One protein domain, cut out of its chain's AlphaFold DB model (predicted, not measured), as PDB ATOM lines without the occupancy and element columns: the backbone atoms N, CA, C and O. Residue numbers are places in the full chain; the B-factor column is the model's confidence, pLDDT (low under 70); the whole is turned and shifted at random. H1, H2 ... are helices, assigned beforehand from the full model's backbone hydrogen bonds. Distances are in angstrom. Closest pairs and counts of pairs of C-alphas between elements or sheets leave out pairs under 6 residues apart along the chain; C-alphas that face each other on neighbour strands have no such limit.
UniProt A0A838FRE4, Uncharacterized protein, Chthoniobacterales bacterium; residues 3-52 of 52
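What this domain is: This is residues 3 to 52 of the 52 residues of an uncharacterized protein of Chthoniobacterales bacterium (UniProt A0A838FRE4). What is the shape? Two helices, H1 and H2, lie side by side and run opposite ways, joined by a long loop, residues 20 to 38, that folds back near residue 31. What is printed? The printed part has 50 residues, H1 then H2 and no named strand: all helix, with 23 residues in named elements, under half. It is only just compact, close to loose (radius of gyration of the C-alphas 11.3 A), spanning 29 by 24 by 17 A.

Where its parts are: Where is H1? Residues 9 to 19, 15.3 A long, from C-alpha 9 at (72.143, 107.033, 121.220). Where is H2? Residues 39 to 50, 16.7 A long, to C-alpha 50 at (75.909, 101.428, 127.117).

How they stand to each other: How close are they? H1 and H2 are close but not clearly touching; their closest C-alphas, Met 16 and Val 47, are 7.4 A apart. How do they run? Opposite ways, at a shallow tilt of 15 degrees. Every O i to N i+4 pair in H1 and H2 is within hydrogen-bond range.

The domain as a whole: How large is it? The farthest C-alphas, Arg 7 and Thr 37, are 29.8 A apart. Any cut? The printed part has no cut; the link is long. Where is pLDDT under 70? Residues 51 to 52.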
ATOM      1  N   ARG A   3      76.141  97.128 119.330       75.44
ATOM      2  CA  ARG A   3      76.385  98.473 119.887       75.44
ATOM      3  C   ARG A   3      76.908  99.495 118.865       75.44
ATOM      4  O   ARG A   3      76.661 100.685 119.026       75.44
ATOM      5  N   ALA A   4      77.631  99.044 117.838       81.25
ATOM      6  CA  ALA A   4      78.156  99.903 116.773       81.25
ATOM      7  C   ALA A   4      77.103 100.239 115.702       81.25
ATOM      8  O   ALA A   4      77.310 101.145 114.906       81.25
ATOM      9  N   MET A   5      75.968  99.530 115.695       86.12
ATOM     10  CA  MET A   5      74.869  99.750 114.750       86.12
ATOM     11  C   MET A   5      73.832 100.760 115.268       86.12
ATOM     12  O   MET A   5      72.898 101.111 114.551       86.12
ATOM     13  N   ILE A   6      73.995 101.258 116.498       87.44
ATOM     14  CA  ILE A   6      73.133 102.295 117.074       87.44
ATOM     15  C   ILE A   6      73.530 103.644 116.469       87.44
ATOM     16  O   ILE A   6      74.584 104.191 116.790       87.44
ATOM     17  N   ARG A   7      72.668 104.174 115.596       91.44
ATOM     18  CA  ARG A   7      72.876 105.461 114.917       91.44
ATOM     19  C   ARG A   7      72.606 106.662 115.821       91.44
ATOM     20  O   ARG A   7      73.338 107.640 115.756       91.44
ATOM     21  N   ASP A   8      71.575 106.574 116.657       93.12
ATOM     22  CA  ASP A   8      71.172 107.640 117.573       93.12
ATOM     23  C   ASP A   8      71.073 107.091 118.999       93.12
ATOM     24  O   ASP A   8      70.155 106.350 119.355       93.12
ATOM     25  N   ARG A   9      72.063 107.452 119.817       88.44
ATOM     26  CA  ARG A   9      72.143 107.033 121.220       88.44
ATOM     27  C   ARG A   9      71.128 107.761 122.094       88.44
ATOM     28  O   ARG A   9      70.616 107.166 123.035       88.44
ATOM     29  N   ALA A  10      70.815 109.016 121.778       90.75
ATOM     30  CA  ALA A  10      69.870 109.806 122.555       90.75
ATOM     31  C   ALA A  10      68.432 109.320 122.328       90.75
ATOM     32  O   ALA A  10      67.655 109.233 123.277       90.75
ATOM     33  N   ALA A  11      68.084 108.961 121.089       93.38
ATOM     34  CA  ALA A  11      66.802 108.329 120.787       93.38
ATOM     35  C   ALA A  11      66.665 106.968 121.476       93.38
ATOM     36  O   ALA A  11      65.620 106.700 122.067       93.38
ATOM     37  N   LEU A  12      67.723 106.149 121.468       91.44
ATOM     38  CA  LEU A  12      67.732 104.885 122.201       91.44
ATOM     39  C   LEU A  12      67.511 105.106 123.703       91.44
ATOM     40  O   LEU A  12      66.649 104.449 124.276       91.44
ATOM     41  N   HIS A  13      68.235 106.042 124.325       90.50
ATOM     42  CA  HIS A  13      68.077 106.345 125.750       90.50
ATOM     43  C   HIS A  13      66.631 106.719 126.090       90.50
ATOM     44  O   HIS A  13      66.036 106.120 126.981       90.50
ATOM     45  N   ARG A  14      66.026 107.651 125.337       94.94
ATOM     46  CA  ARG A  14      64.629 108.063 125.558       94.94
ATOM     47  C   ARG A  14      63.654 106.892 125.433       94.94
ATOM     48  O   ARG A  14      62.822 106.714 126.316       94.94
ATOM     49  N   ALA A  15      63.797 106.077 124.388       95.25
ATOM     50  CA  ALA A  15      62.951 104.903 124.188       95.25
ATOM     51  C   ALA A  15      63.098 103.881 125.329       95.25
ATOM     52  O   ALA A  15      62.113 103.304 125.780       95.25
ATOM     53  N   MET A  16      64.319 103.670 125.831       95.06
ATOM     54  CA  MET A  16      64.559 102.769 126.961       95.06
ATOM     55  C   MET A  16      63.964 103.308 128.264       95.06
ATOM     56  O   MET A  16      63.359 102.535 129.000       95.06
ATOM     57  N   GLN A  17      64.083 104.613 128.540       94.94
ATOM     58  CA  GLN A  17      63.443 105.229 129.710       94.94
ATOM     59  C   GLN A  17      61.920 105.069 129.665       94.94
ATOM     60  O   GLN A  17      61.319 104.736 130.681       94.94
ATOM     61  N   GLU A  18      61.307 105.234 128.491       97.62
ATOM     62  CA  GLU A  18      59.870 105.027 128.299       97.62
ATOM     63  C   GLU A  18      59.460 103.575 128.574       97.62
ATOM     64  O   GLU A  18      58.574 103.335 129.394       97.62
ATOM     65  N   ILE A  19      60.143 102.598 127.971       97.25
ATOM     66  CA  ILE A  19      59.861 101.170 128.189       97.25
ATOM     67  C   ILE A  19      60.030 100.794 129.665       97.25
ATOM     68  O   ILE A  19      59.203 100.071 130.212       97.25
ATOM     69  N   LEU A  20      61.055 101.316 130.348       96.56
ATOM     70  CA  LEU A  20      61.291 101.055 131.772       96.56
ATOM     71  C   LEU A  20      60.183 101.608 132.689       96.56
ATOM     72  O   LEU A  20      60.135 101.236 133.861       96.56
ATOM     73  N   THR A  21      59.263 102.439 132.196       97.62
ATOM     74  CA  THR A  21      58.074 102.831 132.973       97.62
ATOM     75  C   THR A  21      57.000 101.746 133.015       97.62
ATOM     76  O   THR A  21      56.186 101.737 133.936       97.62
ATOM     77  N   TRP A  22      57.013 100.805 132.068       98.25
ATOM     78  CA  TRP A  22      56.003  99.756 131.975       98.25
ATOM     79  C   TRP A  22      56.115  98.758 133.133       98.25
ATOM     80  O   TRP A  22      57.187  98.570 133.726       98.25
ATOM     81  N   ASP A  23      54.999  98.104 133.440       97.75
ATOM     82  CA  ASP A  23      54.946  97.003 134.397       97.75
ATOM     83  C   ASP A  23      55.235  95.682 133.673       97.75
ATOM     84  O   ASP A  23      54.373  95.113 133.003       97.75
ATOM     85  N   PHE A  24      56.494  95.242 133.725       98.00
ATOM     86  CA  PHE A  24      56.941  93.994 133.120       98.00
ATOM     87  C   PHE A  24      58.037  93.347 133.960       98.00
ATOM     88  O   PHE A  24      58.846  94.027 134.595       98.00
ATOM     89  N   ASP A  25      58.091  92.021 133.888       97.69
ATOM     90  CA  ASP A  25      59.134  91.211 134.520       97.69
ATOM     91  C   ASP A  25      59.918  90.380 133.494       97.69
ATOM     92  O   ASP A  25      61.127  90.208 133.610       97.69
ATOM     93  N   ARG A  26      59.255  89.932 132.423       97.88
ATOM     94  CA  ARG A  26      59.865  89.119 131.367       97.88
ATOM     95  C   ARG A  26      60.383  89.976 130.216       97.88
ATOM     96  O   ARG A  26      59.690  90.878 129.749       97.88
ATOM     97  N   VAL A  27      61.565  89.645 129.696       97.56
ATOM     98  CA  VAL A  27      62.140  90.275 128.496       97.56
ATOM     99  C   VAL A  27      62.548  89.202 127.495       97.56
ATOM    100  O   VAL A  27      63.425  88.384 127.762       97.56
ATOM    101  N   ILE A  28      61.928  89.235 126.315       96.25
ATOM    102  CA  ILE A  28      62.247  88.344 125.198       96.25
ATOM    103  C   ILE A  28      63.138  89.109 124.221       96.25
ATOM    104  O   ILE A  28      62.784  90.193 123.758       96.25
ATOM    105  N   VAL A  29      64.300  88.544 123.912       92.44
ATOM    106  CA  VAL A  29      65.293  89.141 123.013       92.44
ATOM    107  C   VAL A  29      65.238  88.485 121.636       92.44
ATOM    108  O   VAL A  29      64.907  87.311 121.507       92.44
ATOM    109  N   GLY A  30      65.603  89.231 120.590       89.62
ATOM    110  CA  GLY A  30      65.677  88.679 119.230       89.62
ATOM    111  C   GLY A  30      66.783  87.630 119.044       89.62
ATOM    112  O   GLY A  30      66.732  86.842 118.104       89.62
ATOM    113  N   HIS A  31      67.776  87.606 119.939       89.81
ATOM    114  CA  HIS A  31      68.885  86.655 119.932       89.81
ATOM    115  C   HIS A  31      69.287  86.280 121.361       89.81
ATOM    116  O   HIS A  31      69.469  87.170 122.188       89.81
ATOM    117  N   GLY A  32      69.523  84.990 121.605       88.31
ATOM    118  CA  GLY A  32      69.913  84.467 122.915       88.31
ATOM    119  C   GLY A  32      68.719  84.034 123.763       88.31
ATOM    120  O   GLY A  32      67.626  83.808 123.245       88.31
ATOM    121  N   GLU A  33      68.954  83.885 125.062       93.38
ATOM    122  CA  GLU A  33      67.944  83.435 126.019       93.38
ATOM    123  C   GLU A  33      67.103  84.602 126.543       93.38
ATOM    124  O   GLU A  33      67.599  85.715 126.741       93.38
ATOM    125  N   ALA A  34      65.816  84.337 126.768       94.94
ATOM    126  CA  ALA A  34      64.915  85.293 127.391       94.94
ATOM    127  C   ALA A  34      65.196  85.414 128.897       94.94
ATOM    128  O   ALA A  34      65.547  84.440 129.564       94.94
ATOM    129  N   PHE A  35      64.978  86.608 129.447       96.50
ATOM    130  CA  PHE A  35      64.929  86.807 130.891       96.50
ATOM    131  C   PHE A  35      63.509  86.515 131.357       96.50
ATOM    132  O   PHE A  35      62.610  87.327 131.141       96.50
ATOM    133  N   GLU A  36      63.302  85.340 131.948       97.25
ATOM    134  CA  GLU A  36      61.981  84.899 132.411       97.25
ATOM    135  C   GLU A  36      61.502  85.672 133.650       97.25
ATOM    136  O   GLU A  36      60.302  85.881 133.798       97.25
ATOM    137  N   THR A  37      62.431  86.138 134.496       97.44
ATOM    138  CA  THR A  37      62.164  86.998 135.664       97.44
ATOM    139  C   THR A  37      63.275  88.033 135.846       97.44
ATOM    140  O   THR A  37      64.387  87.861 135.336       97.44
ATOM    141  N   GLY A  38      62.988  89.128 136.553       97.19
ATOM    142  CA  GLY A  38      63.935  90.213 136.825       97.19
ATOM    143  C   GLY A  38      64.365  90.998 135.581       97.19
ATOM    144  O   GLY A  38      65.352  91.739 135.608       97.19
ATOM    145  N   GLY A  39      63.648  90.849 134.468       97.31
ATOM    146  CA  GLY A  39      64.022  91.374 133.159       97.31
ATOM    147  C   GLY A  39      64.077  92.897 133.121       97.31
ATOM    148  O   GLY A  39      64.978  93.455 132.499       97.31
ATOM    149  N   LYS A  40      63.189  93.586 133.846       97.56
ATOM    150  CA  LYS A  40      63.219  95.051 133.974       97.56
ATOM    151  C   LYS A  40      64.510  95.549 134.613       97.56
ATOM    152  O   LYS A  40      65.148  96.467 134.098       97.56
ATOM    153  N   GLN A  41      64.919  94.913 135.705       97.12
ATOM    154  CA  GLN A  41      66.131  95.281 136.428       97.12
ATOM    155  C   GLN A  41      67.373  94.981 135.587       97.12
ATOM    156  O   GLN A  41      68.249  95.833 135.441       97.12
ATOM    157  N   ARG A  42      67.388  93.822 134.920       95.62
ATOM    158  CA  ARG A  42      68.470  93.445 134.012       95.62
ATOM    159  C   ARG A  42      68.597  94.394 132.820       95.62
ATOM    160  O   ARG A  42      69.707  94.776 132.453       95.62
ATOM    161  N   LEU A  43      67.474  94.798 132.228       94.81
ATOM    162  CA  LEU A  43      67.456  95.751 131.122       94.81
ATOM    163  C   LEU A  43      68.000  97.120 131.559       94.81
ATOM    164  O   LEU A  43      68.831  97.690 130.853       94.81
ATOM    165  N   ALA A  44      67.611  97.615 132.739       94.81
ATOM    166  CA  ALA A  44      68.098  98.885 133.282       94.81
ATOM    167  C   ALA A  44      69.626  98.907 133.498       94.81
ATOM    168  O   ALA A  44      70.292  99.891 133.155       94.81
ATOM    169  N   GLU A  45      70.204  97.815 134.007       94.25
ATOM    170  CA  GLU A  45      71.661  97.664 134.155       94.25
ATOM    171  C   GLU A  45      72.384  97.738 132.804       94.25
ATOM    172  O   GLU A  45      73.398  98.428 132.664       94.25
ATOM    173  N   ILE A  46      71.850  97.041 131.796       90.81
ATOM    174  CA  ILE A  46      72.431  97.002 130.452       90.81
ATOM    175  C   ILE A  46      72.404  98.396 129.824       90.81
ATOM    176  O   ILE A  46      73.438  98.844 129.326       90.81
ATOM    177  N   VAL A  47      71.270  99.099 129.883       88.75
ATOM    178  CA  VAL A  47      71.124 100.456 129.324       88.75
ATOM    179  C   VAL A  47      72.138 101.411 129.958       88.75
ATOM    180  O   VAL A  47      72.913 102.048 129.244       88.75
ATOM    181  N   SER A  48      72.257 101.381 131.288       87.06
ATOM    182  CA  SER A  48      73.228 102.193 132.037       87.06
ATOM    183  C   SER A  48      74.689 101.884 131.672       87.06
ATOM    184  O   SER A  48      75.571 102.733 131.803       87.06
ATOM    185  N   SER A  49      74.983 100.662 131.213       82.25
ATOM    186  CA  SER A  49      76.333 100.260 130.792       82.25
ATOM    187  C   SER A  49      76.711 100.718 129.376       82.25
ATOM    188  O   SER A  49      77.896 100.761 129.050       82.25
ATOM    189  N   VAL A  50      75.724 101.041 128.531       72.69
ATOM    190  CA  VAL A  50      75.909 101.428 127.117       72.69
ATOM    191  C   VAL A  50      76.055 102.947 126.939       72.69
ATOM    192  O   VAL A  50      76.514 103.397 125.886       72.69
ATOM    193  N   GLU A  51      75.693 103.717 127.965       65.88
ATOM    194  CA  GLU A  51      75.785 105.183 128.016       65.88
ATOM    195  C   GLU A  51      77.127 105.722 128.530       65.88
ATOM    196  O   GLU A  51      77.388 106.913 128.380       65.88
ATOM    197  N   ARG A  52      77.985 104.854 129.083       58.56
ATOM    198  CA  ARG A  52      79.408 105.145 129.330       58.56
ATOM    199  C   ARG A  52      80.247 104.900 128.080       58.56
ATOM    200  O   ARG A  52      81.148 105.726 127.834       58.56
TER     201      ARG A  52